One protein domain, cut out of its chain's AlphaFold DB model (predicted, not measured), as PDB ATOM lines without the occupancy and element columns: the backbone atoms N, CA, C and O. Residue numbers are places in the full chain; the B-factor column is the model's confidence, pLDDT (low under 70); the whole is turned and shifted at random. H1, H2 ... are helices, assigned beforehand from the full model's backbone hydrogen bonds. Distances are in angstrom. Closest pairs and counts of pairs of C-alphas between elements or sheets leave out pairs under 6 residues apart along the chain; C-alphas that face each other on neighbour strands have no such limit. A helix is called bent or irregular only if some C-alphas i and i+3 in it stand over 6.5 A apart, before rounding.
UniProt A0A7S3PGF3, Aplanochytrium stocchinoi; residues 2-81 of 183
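What this domain is: This is residues 2 to 81 of the 183 residues of a protein of Aplanochytrium stocchinoi (UniProt A0A7S3PGF3). A long helix, H3, is the core of a thin, loose three-helix rod: H1 and H4 each run along H3 opposite to its direction, while H1 and H4 come close to each other at one place. The small helix H2 sits at one end of the rod, between H1 and H3 along the sequence; near the opposite end, residues 54 to 63 bridge from the last residue of H3 back to the first of H4. The printed part has 80 residues, with four named helices in the order H1, H2, H3, H4 and no named strand, and its class is all helix. The whole is loose, with a radius of gyration of the C-alphas of 14.8 A, and spans 46 by 20 by 15 A.

Where its parts are: H3, residues 29 to 53, is the longest helix at 34.7 A from first to last C-alpha; C-alpha 29 is at (44.060, 42.317, 34.348) and C-alpha 53 at (16.225, 41.197, 55.114). It has a kink of 27 degrees near residue 43 and is neither bent nor irregular, but only just: C-alphas 38 and 41 are 6.3 A apart. H1, residues 2 to 16, is 20.8 A long and begins with C-alpha 2 at (26.380, 34.405, 43.620). H2, residues 21 to 25, has five residues. H4, residues 64 to 79, is 22.4 A long and ends with C-alpha 79 at (33.025, 45.214, 30.560).

How they stand to each other: H3 is the hub, touching the three other helices. H1 and H3 touch at a shallow tilt of 31 degrees, opposite ways; their closest C-alphas, of Asn 10 and His 32, are 5.4 A apart. H3 and H4 form a helical hairpin and touch at a shallow tilt of 14 degrees, opposite ways, with residues 31 to 42 of H3 and 72 to 79 of H4 alone; the closest C-alphas, of Ser 35 and Ser 76, are 4.9 A apart. H2 and H3 touch only at the corner by their link, and only just, with 3 pairs of C-alphas within 8 A; the closest, of Ile 24 and Arg 30, are 6.3 A apart. H1 and H4 are close but not clearly touching, at a shallow tilt of 22 degrees, the same way, with C-alphas 3 and 73 the closest at 7.8 A. H1 and H2 are likewise close but not clearly touching, with C-alphas 14 and 24 at 6.6 A, and H2 and H4 are apart. Every O i to N i+4 pair is within hydrogen-bond range in H1, H2 and H4, and 18 of 21 are in H3.

The domain as a whole: The two C-alphas farthest apart, of Glu 22 and Pro 56, are 47.3 A apart. The printed part has no cut; the links H1 to H2 and H2 to H3 are tight, and H3 to H4, with 10 residues, is short. The mean pLDDT of the printed part is 84.0, and residues 2 to 3, 5, 17 to 19 and 21 to 23 are under 70.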
ATOM      1  N   TYR A   2      25.685  34.447  44.920       63.09
ATOM      2  CA  TYR A   2      26.380  34.405  43.620       63.09
ATOM      3  C   TYR A   2      27.179  35.701  43.297       63.09
ATOM      4  O   TYR A   2      28.161  35.690  42.560       63.09
ATOM      5  N   ILE A   3      26.800  36.823  43.922       67.69
ATOM      6  CA  ILE A   3      27.554  38.088  43.925       67.69
ATOM      7  C   ILE A   3      28.993  37.868  44.437       67.69
ATOM      8  O   ILE A   3      29.943  38.374  43.851       67.69
ATOM      9  N   TYR A   4      29.170  37.047  45.478       74.12
ATOM     10  CA  TYR A   4      30.495  36.736  46.021       74.12
ATOM     11  C   TYR A   4      31.288  35.838  45.087       74.12
ATOM     12  O   TYR A   4      32.482  36.048  44.944       74.12
ATOM     13  N   SER A   5      30.647  34.874  44.417       69.88
ATOM     14  CA  SER A   5      31.356  34.021  43.458       69.88
ATOM     15  C   SER A   5      31.931  34.816  42.285       69.88
ATOM     16  O   SER A   5      33.013  34.480  41.826       69.88
ATOM     17  N   VAL A   6      31.278  35.900  41.844       73.31
ATOM     18  CA  VAL A   6      31.836  36.791  40.807       73.31
ATOM     19  C   VAL A   6      33.099  37.493  41.316       73.31
ATOM     20  O   VAL A   6      34.121  37.488  40.634       73.31
ATOM     21  N   SER A   7      33.073  38.030  42.539       76.50
ATOM     22  CA  SER A   7      34.266  38.628  43.153       76.50
ATOM     23  C   SER A   7      35.381  37.618  43.401       76.50
ATOM     24  O   SER A   7      36.534  37.941  43.149       76.50
ATOM     25  N   VAL A   8      35.051  36.405  43.851       77.31
ATOM     26  CA  VAL A   8      36.020  35.319  44.061       77.31
ATOM     27  C   VAL A   8      36.675  34.927  42.742       77.31
ATOM     28  O   VAL A   8      37.889  34.809  42.696       77.31
ATOM     29  N   VAL A   9      35.909  34.794  41.659       77.88
ATOM     30  CA  VAL A   9      36.454  34.507  40.326       77.88
ATOM     31  C   VAL A   9      37.393  35.615  39.854       77.88
ATOM     32  O   VAL A   9      38.489  35.317  39.398       77.88
ATOM     33  N   ASN A  10      37.010  36.886  39.999       75.12
ATOM     34  CA  ASN A  10      37.888  37.998  39.627       75.12
ATOM     35  C   ASN A  10      39.163  38.042  40.476       75.12
ATOM     36  O   ASN A  10      40.236  38.311  39.948       75.12
ATOM     37  N   LEU A  11      39.058  37.760  41.776       78.38
ATOM     38  CA  LEU A  11      40.211  37.712  42.669       78.38
ATOM     39  C   LEU A  11      41.139  36.545  42.307       78.38
ATOM     40  O   LEU A  11      42.343  36.745  42.208       78.38
ATOM     41  N   LEU A  12      40.585  35.356  42.053       76.62
ATOM     42  CA  LEU A  12      41.356  34.178  41.667       76.62
ATOM     43  C   LEU A  12      42.083  34.383  40.331       76.62
ATOM     44  O   LEU A  12      43.259  34.048  40.232       76.62
ATOM     45  N   GLU A  13      41.431  34.982  39.331       72.88
ATOM     46  CA  GLU A  13      42.058  35.333  38.044       72.88
ATOM     47  C   GLU A  13      43.207  36.337  38.210       72.88
ATOM     48  O   GLU A  13      44.261  36.183  37.599       72.88
ATOM     49  N   LEU A  14      43.048  37.333  39.089       72.31
ATOM     50  CA  LEU A  14      44.128  38.268  39.413       72.31
ATOM     51  C   LEU A  14      45.285  37.573  40.141       72.31
ATOM     52  O   LEU A  14      46.440  37.834  39.827       72.31
ATOM     53  N   THR A  15      45.002  36.658  41.075       76.25
ATOM     54  CA  THR A  15      46.063  35.896  41.755       76.25
ATOM     55  C   THR A  15      46.775  34.907  40.834       76.25
ATOM     56  O   THR A  15      47.968  34.674  41.006       76.25
ATOM     57  N   TRP A  16      46.073  34.350  39.842       71.56
ATOM     58  CA  TRP A  16      46.628  33.396  38.880       71.56
ATOM     59  C   TRP A  16      47.599  34.054  37.891       71.56
ATOM     60  O   TRP A  16      48.548  33.419  37.441       71.56
ATOM     61  N   ARG A  17      47.398  35.339  37.577       63.72
ATOM     62  CA  ARG A  17      48.216  36.100  36.615       63.72
ATOM     63  C   ARG A  17      49.553  36.612  37.157       63.72
ATOM     64  O   ARG A  17      50.334  37.148  36.384       63.72
ATOM     65  N   GLY A  18      49.831  36.415  38.445       59.78
ATOM     66  CA  GLY A  18      51.009  36.967  39.110       59.78
ATOM     67  C   GLY A  18      50.692  38.300  39.786       59.78
ATOM     68  O   GLY A  18      50.039  39.175  39.230       59.78
ATOM     69  N   GLY A  19      51.136  38.455  41.035       62.62
ATOM     70  CA  GLY A  19      50.858  39.640  41.856       62.62
ATOM     71  C   GLY A  19      51.680  40.881  41.493       62.62
ATOM     72  O   GLY A  19      51.778  41.790  42.317       62.62
ATOM     73  N   SER A  20      52.320  40.911  40.319       72.44
ATOM     74  CA  SER A  20      53.114  42.059  39.888       72.44
ATOM     75  C   SER A  20      52.193  43.185  39.402       72.44
ATOM     76  O   SER A  20      51.128  42.958  38.822       72.44
ATOM     77  N   GLN A  21      52.579  44.431  39.672       69.69
ATOM     78  CA  GLN A  21      51.747  45.593  39.357       69.69
ATOM     79  C   GLN A  21      51.558  45.773  37.839       69.69
ATOM     80  O   GLN A  21      50.517  46.265  37.407       69.69
ATOM     81  N   GLU A  22      52.524  45.332  37.030       68.50
ATOM     82  CA  GLU A  22      52.455  45.370  35.566       68.50
ATOM     83  C   GLU A  22      51.514  44.297  35.000       68.50
ATOM     84  O   GLU A  22      50.747  44.587  34.080       68.50
ATOM     85  N   ASP A  23      51.471  43.100  35.596       68.31
ATOM     86  CA  ASP A  23      50.562  42.018  35.179       68.31
ATOM     87  C   ASP A  23      49.095  42.340  35.507       68.31
ATOM     88  O   ASP A  23      48.182  42.047  34.732       68.31
ATOM     89  N   ILE A  24      48.851  43.013  36.638       71.00
ATOM     90  CA  ILE A  24      47.507  43.463  37.033       71.00
ATOM     91  C   ILE A  24      47.024  44.614  36.139       71.00
ATOM     92  O   ILE A  24      45.835  44.703  35.819       71.00
ATOM     93  N   LEU A  25      47.924  45.513  35.736       74.62
ATOM     94  CA  LEU A  25      47.590  46.704  34.951       74.62
ATOM     95  C   LEU A  25      47.683  46.492  33.433       74.62
ATOM     96  O   LEU A  25      47.394  47.425  32.682       74.62
ATOM     97  N   SER A  26      48.018  45.294  32.955       73.31
ATOM     98  CA  SER A  26      48.107  44.981  31.524       73.31
ATOM     99  C   SER A  26      46.979  44.052  31.047       73.31
ATOM    100  O   SER A  26      46.439  43.233  31.795       73.31
ATOM    101  N   GLY A  27      46.571  44.216  29.780       76.75
ATOM    102  CA  GLY A  27      45.568  43.369  29.116       76.75
ATOM    103  C   GLY A  27      44.278  43.173  29.926       76.75
ATOM    104  O   GLY A  27      43.700  44.137  30.433       76.75
ATOM    105  N   ASP A  28      43.838  41.917  30.080       74.12
ATOM    106  CA  ASP A  28      42.606  41.605  30.826       74.12
ATOM    107  C   ASP A  28      42.712  41.784  32.352       74.12
ATOM    108  O   ASP A  28      41.689  41.731  33.036       74.12
ATOM    109  N   GLY A  29      43.903  42.043  32.913       75.62
ATOM    110  CA  GLY A  29      44.060  42.317  34.348       75.62
ATOM    111  C   GLY A  29      43.271  43.564  34.758       75.62
ATOM    112  O   GLY A  29      42.534  43.556  35.749       75.62
ATOM    113  N   ARG A  30      43.287  44.592  33.898       81.31
ATOM    114  CA  ARG A  30      42.485  45.817  34.056       81.31
ATOM    115  C   ARG A  30      40.985  45.543  34.053       81.31
ATOM    116  O   ARG A  30      40.252  46.191  34.799       81.31
ATOM    117  N   ASN A  31      40.530  44.586  33.246       84.81
ATOM    118  CA  ASN A  31      39.115  44.233  33.120       84.81
ATOM    119  C   ASN A  31      38.608  43.553  34.402       84.81
ATOM    120  O   ASN A  31      37.540  43.896  34.919       84.81
ATOM    121  N   HIS A  32      39.411  42.647  34.969       81.56
ATOM    122  CA  HIS A  32      39.114  42.011  36.253       81.56
ATOM    123  C   HIS A  32      39.197  42.994  37.425       81.56
ATOM    124  O   HIS A  32      38.323  42.970  38.295       81.56
ATOM    125  N   LEU A  33      40.178  43.904  37.422       83.75
ATOM    126  CA  LEU A  33      40.294  44.960  38.428       83.75
ATOM    127  C   LEU A  33      39.083  45.902  38.396       83.75
ATOM    128  O   LEU A  33      38.478  46.153  39.437       83.75
ATOM    129  N   PHE A  34      38.680  46.368  37.212       86.62
ATOM    130  CA  PHE A  34      37.492  47.204  37.038       86.62
ATOM    131  C   PHE A  34      36.234  46.518  37.582       86.62
ATOM    132  O   PHE A  34      35.474  47.105  38.355       86.62
ATOM    133  N   SER A  35      36.036  45.246  37.228       86.81
ATOM    134  CA  SER A  35      34.920  44.464  37.753       86.81
ATOM    135  C   SER A  35      34.974  44.347  39.278       86.81
ATOM    136  O   SER A  35      33.959  44.527  39.948       86.81
ATOM    137  N   LEU A  36      36.155  44.117  39.855       86.06
ATOM    138  CA  LEU A  36      36.330  44.014  41.301       86.06
ATOM    139  C   LEU A  36      36.010  45.337  42.016       86.06
ATOM    140  O   LEU A  36      35.315  45.320  43.034       86.06
ATOM    141  N   MET A  37      36.420  46.478  41.451       88.62
ATOM    142  CA  MET A  37      36.086  47.810  41.971       88.62
ATOM    143  C   MET A  37      34.575  48.076  41.984       88.62
ATOM    144  O   MET A  37      34.087  48.710  42.915       88.62
ATOM    145  N   LEU A  38      33.819  47.563  41.004       89.69
ATOM    146  CA  LEU A  38      32.351  47.630  41.004       89.69
ATOM    147  C   LEU A  38      31.714  46.660  42.008       89.69
ATOM    148  O   LEU A  38      30.714  46.982  42.652       89.69
ATOM    149  N   MET A  39      32.282  45.464  42.155       89.50
ATOM    150  CA  MET A  39      31.696  44.409  42.979       89.50
ATOM    151  C   MET A  39      31.910  44.618  44.484       89.50
ATOM    152  O   MET A  39      31.048  44.233  45.271       89.50
ATOM    153  N   LEU A  40      33.012  45.242  44.908       89.00
ATOM    154  CA  LEU A  40      33.286  45.544  46.321       89.00
ATOM    155  C   LEU A  40      32.194  46.400  47.005       89.00
ATOM    156  O   LEU A  40      31.647  45.958  48.026       89.00
ATOM    157  N   PRO A  41      31.822  47.590  46.487       92.06
ATOM    158  CA  PRO A  41      30.748  48.383  47.077       92.06
ATOM    159  C   PRO A  41      29.405  47.654  46.976       92.06
ATOM    160  O   PRO A  41      28.631  47.681  47.930       92.06
ATOM    161  N   PHE A  42      29.158  46.933  45.878       92.38
ATOM    162  CA  PHE A  42      27.937  46.149  45.703       92.38
ATOM    163  C   PHE A  42      27.787  45.037  46.751       92.38
ATOM    164  O   PHE A  42      26.708  44.858  47.313       92.38
ATOM    165  N   ILE A  43      28.861  44.314  47.084       91.19
ATOM    166  CA  ILE A  43      28.858  43.326  48.173       91.19
ATOM    167  C   ILE A  43      28.583  44.001  49.513       91.19
ATOM    168  O   ILE A  43      27.774  43.503  50.295       91.19
ATOM    169  N   SER A  44      29.228  45.138  49.765       91.12
ATOM    170  CA  SER A  44      29.121  45.863  51.033       91.12
ATOM    171  C   SER A  44      27.686  46.330  51.297       91.12
ATOM    172  O   SER A  44      27.135  46.087  52.374       91.12
ATOM    173  N   THR A  45      27.033  46.924  50.295       93.75
ATOM    174  CA  THR A  45      25.628  47.351  50.394       93.75
ATOM    175  C   THR A  45      24.674  46.159  50.473       93.75
ATOM    176  O   THR A  45      23.733  46.171  51.268       93.75
ATOM    177  N   SER A  46      24.951  45.084  49.730       93.81
ATOM    178  CA  SER A  46      24.161  43.847  49.771       93.81
ATOM    179  C   SER A  46      24.236  43.141  51.130       93.81
ATOM    180  O   SER A  46      23.235  42.593  51.586       93.81
ATOM    181  N   LEU A  47      25.394  43.160  51.801       91.12
ATOM    182  CA  LEU A  47      25.573  42.630  53.160       91.12
ATOM    183  C   LEU A  47      24.763  43.410  54.187       91.12
ATOM    184  O   LEU A  47      24.078  42.812  55.019       91.12
ATOM    185  N   ALA A  48      24.828  44.739  54.109       93.12
ATOM    186  CA  ALA A  48      24.049  45.608  54.978       93.12
ATOM    187  C   ALA A  48      22.548  45.339  54.805       93.12
ATOM    188  O   ALA A  48      21.844  45.155  55.797       93.12
ATOM    189  N   LEU A  49      22.072  45.217  53.561       92.81
ATOM    190  CA  LEU A  49      20.679  44.883  53.265       92.81
ATOM    191  C   LEU A  49      20.300  43.486  53.770       92.81
ATOM    192  O   LEU A  49      19.252  43.320  54.398       92.81
ATOM    193  N   LEU A  50      21.165  42.490  53.556       91.44
ATOM    194  CA  LEU A  50      20.934  41.120  54.005       91.44
ATOM    195  C   LEU A  50      20.754  41.053  55.522       91.44
ATOM    196  O   LEU A  50      19.884  40.327  55.979       91.44
ATOM    197  N   LYS A  51      21.488  41.845  56.313       92.06
ATOM    198  CA  LYS A  51      21.322  41.883  57.777       92.06
ATOM    199  C   LYS A  51      19.888  42.215  58.215       92.06
ATOM    200  O   LYS A  51      19.431  41.692  59.227       92.06
ATOM    201  N   PHE A  52      19.182  43.072  57.476       93.44
ATOM    202  CA  PHE A  52      17.802  43.466  57.791       93.44
ATOM    203  C   PHE A  52      16.746  42.634  57.053       93.44
ATOM    204  O   PHE A  52      15.602  42.550  57.506       93.44
ATOM    205  N   ASN A  53      17.112  42.030  55.921       94.69
ATOM    206  CA  ASN A  53      16.225  41.197  55.114       94.69
ATOM    207  C   ASN A  53      16.282  39.703  55.486       94.69
ATOM    208  O   ASN A  53      15.351  38.967  55.169       94.69
ATOM    209  N   PHE A  54      17.341  39.240  56.158       92.00
ATOM    210  CA  PHE A  54      17.465  37.845  56.577       92.00
ATOM    211  C   PHE A  54      16.354  37.462  57.555       92.00
ATOM    212  O   PHE A  54      15.905  38.283  58.353       92.00
ATOM    213  N   TYR A  55      15.924  36.202  57.496       88.00
ATOM    214  CA  TYR A  55      14.807  35.705  58.290       88.00
ATOM    215  C   TYR A  55      15.025  35.936  59.801       88.00
ATOM    216  O   TYR A  55      16.059  35.503  60.323       88.00
ATOM    217  N   PRO A  56      14.051  36.524  60.527       92.00
ATOM    218  CA  PRO A  56      12.784  37.095  60.047       92.00
ATOM    219  C   PRO A  56      12.970  38.483  59.399       92.00
ATOM    220  O   PRO A  56      13.561  39.384  59.997       92.00
ATOM    221  N   ALA A  57      12.438  38.663  58.185       91.12
ATOM    222  CA  ALA A  57      12.655  39.872  57.391       91.12
ATOM    223  C   ALA A  57      11.996  41.111  58.024       91.12
ATOM    224  O   ALA A  57      10.788  41.132  58.255       91.12
ATOM    225  N   LYS A  58      12.787  42.165  58.260       94.06
ATOM    226  CA  LYS A  58      12.306  43.471  58.759       94.06
ATOM    227  C   LYS A  58      12.029  44.461  57.634       94.06
ATOM    228  O   LYS A  58      11.209  45.358  57.783       94.06
ATOM    229  N   VAL A  59      12.745  44.305  56.523       94.75
ATOM    230  CA  VAL A  59      12.606  45.116  55.312       94.75
ATOM    231  C   VAL A  59      12.563  44.201  54.095       94.75
ATOM    232  O   VAL A  59      13.252  43.176  54.057       94.75
ATOM    233  N   PHE A  60      11.780  44.581  53.091       93.19
ATOM    234  CA  PHE A  60      11.764  43.914  51.794       93.19
ATOM    235  C   PHE A  60      12.597  44.694  50.788       93.19
ATOM    236  O   PHE A  60      12.597  45.920  50.774       93.19
ATOM    237  N   VAL A  61      13.297  43.959  49.929       92.62
ATOM    238  CA  VAL A  61      14.187  44.540  48.917       92.62
ATOM    239  C   VAL A  61      13.425  45.156  47.733       92.62
ATOM    240  O   VAL A  61      13.964  46.006  47.027       92.62
ATOM    241  N   GLY A  62      12.168  44.736  47.531       92.00
ATOM    242  CA  GLY A  62      11.307  45.171  46.430       92.00
ATOM    243  C   GLY A  62      11.855  44.802  45.049       92.00
ATOM    244  O   GLY A  62      12.769  43.989  44.927       92.00
ATOM    245  N   ASP A  63      11.308  45.436  44.012       92.06
ATOM    246  CA  ASP A  63      11.743  45.220  42.623       92.06
ATOM    247  C   ASP A  63      13.030  45.991  42.286       92.06
ATOM    248  O   ASP A  63      13.787  45.597  41.402       92.06
ATOM    249  N   VAL A  64      13.330  47.057  43.038       93.94
ATOM    250  CA  VAL A  64      14.495  47.930  42.814       93.94
ATOM    251  C   VAL A  64      15.809  47.165  42.963       93.94
ATOM    252  O   VAL A  64      16.699  47.293  42.123       93.94
ATOM    253  N   TYR A  65      15.946  46.352  44.013       93.62
ATOM    254  CA  TYR A  65      17.195  45.641  44.269       93.62
ATOM    255  C   TYR A  65      17.517  44.576  43.206       93.62
ATOM    256  O   TYR A  65      18.660  44.548  42.757       93.62
ATOM    257  N   PRO A  66      16.577  43.729  42.741       92.50
ATOM    258  CA  PRO A  66      16.810  42.852  41.595       92.50
ATOM    259  C   PRO A  66      17.266  43.582  40.326       92.50
ATOM    260  O   PRO A  66      18.197  43.103  39.677       92.50
ATOM    261  N   TYR A  67      16.680  44.742  39.993       93.62
ATOM    262  CA  TYR A  67      17.142  45.552  38.857       93.62
ATOM    263  C   TYR A  67      18.568  46.065  39.070       93.62
ATOM    264  O   TYR A  67      19.422  45.904  38.197       93.62
ATOM    265  N   TYR A  68      18.845  46.627  40.250       93.56
ATOM    266  CA  TYR A  68      20.175  47.102  40.628       93.56
ATOM    267  C   TYR A  68      21.225  45.982  40.575       93.56
ATOM    268  O   TYR A  68      22.279  46.144  39.956       93.56
ATOM    269  N   ALA A  69      20.922  44.831  41.178       93.00
ATOM    270  CA  ALA A  69      21.795  43.670  41.197       93.00
ATOM    271  C   ALA A  69      22.065  43.177  39.775       93.00
ATOM    272  O   ALA A  69      23.224  43.109  39.367       93.00
ATOM    273  N   GLY A  70      21.008  42.903  39.004       92.75
ATOM    274  CA  GLY A  70      21.105  42.421  37.628       92.75
ATOM    275  C   GLY A  70      21.943  43.340  36.741       92.75
ATOM    276  O   GLY A  70      22.858  42.866  36.068       92.75
ATOM    277  N   MET A  71      21.697  44.653  36.797       94.00
ATOM    278  CA  MET A  71      22.441  45.626  35.996       94.00
ATOM    279  C   MET A  71      23.913  45.724  36.412       94.00
ATOM    280  O   MET A  71      24.790  45.784  35.548       94.00
ATOM    281  N   THR A  72      24.203  45.692  37.716       93.06
ATOM    282  CA  THR A  72      25.582  45.738  38.234       93.06
ATOM    283  C   THR A  72      26.378  44.527  37.751       93.06
ATOM    284  O   THR A  72      27.488  44.671  37.240       93.06
ATOM    285  N   LEU A  73      25.788  43.334  37.825       91.44
ATOM    286  CA  LEU A  73      26.428  42.095  37.381       91.44
ATOM    287  C   LEU A  73      26.625  42.065  35.870       91.44
ATOM    288  O   LEU A  73      27.720  41.742  35.416       91.44
ATOM    289  N   ALA A  74      25.594  42.433  35.103       91.38
ATOM    290  CA  ALA A  74      25.665  42.492  33.649       91.38
ATOM    291  C   ALA A  74      26.755  43.470  33.193       91.38
ATOM    292  O   ALA A  74      27.624  43.093  32.412       91.38
ATOM    293  N   THR A  75      26.779  44.682  33.757       91.56
ATOM    294  CA  THR A  75      27.825  45.683  33.491       91.56
ATOM    295  C   THR A  75      29.208  45.130  33.813       91.56
ATOM    296  O   THR A  75      30.111  45.200  32.981       91.56
ATOM    297  N   SER A  76      29.365  44.525  34.995       89.75
ATOM    298  CA  SER A  76      30.647  43.977  35.435       89.75
ATOM    299  C   SER A  76      31.159  42.865  34.512       89.75
ATOM    300  O   SER A  76      32.358  42.798  34.263       89.75
ATOM    301  N   ALA A  77      30.268  42.029  33.970       88.75
ATOM    302  CA  ALA A  77      30.634  40.882  33.148       88.75
ATOM    303  C   ALA A  77      30.815  41.214  31.665       88.75
ATOM    304  O   ALA A  77      31.641  40.583  31.006       88.75
ATOM    305  N   ILE A  78      30.066  42.192  31.144       89.31
ATOM    306  CA  ILE A  78      30.227  42.695  29.774       89.31
ATOM    307  C   ILE A  78      31.548  43.456  29.665       89.31
ATOM    308  O   ILE A  78      32.372  43.112  28.824       89.31
ATOM    309  N   LEU A  79      31.787  44.426  30.555       87.56
ATOM    310  CA  LEU A  79      33.025  45.214  30.560       87.56
ATOM    311  C   LEU A  79      34.233  44.394  31.033       87.56
ATOM    312  O   LEU A  79      35.356  44.635  30.611       87.56
ATOM    313  N   GLY A  80      33.999  43.391  31.882       82.75
ATOM    314  CA  GLY A  80      35.017  42.444  32.318       82.75
ATOM    315  C   GLY A  80      35.318  41.317  31.321       82.75
ATOM    316  O   GLY A  80      36.157  40.473  31.613       82.75
ATOM    317  N   HIS A  81      34.621  41.248  30.180       85.44
ATOM    318  CA  HIS A  81      34.749  40.180  29.177       85.44
ATOM    319  C   HIS A  81      34.555  38.737  29.703       85.44
ATOM    320  O   HIS A  81      34.958  37.769  29.059       85.44
TER     321      HIS A  81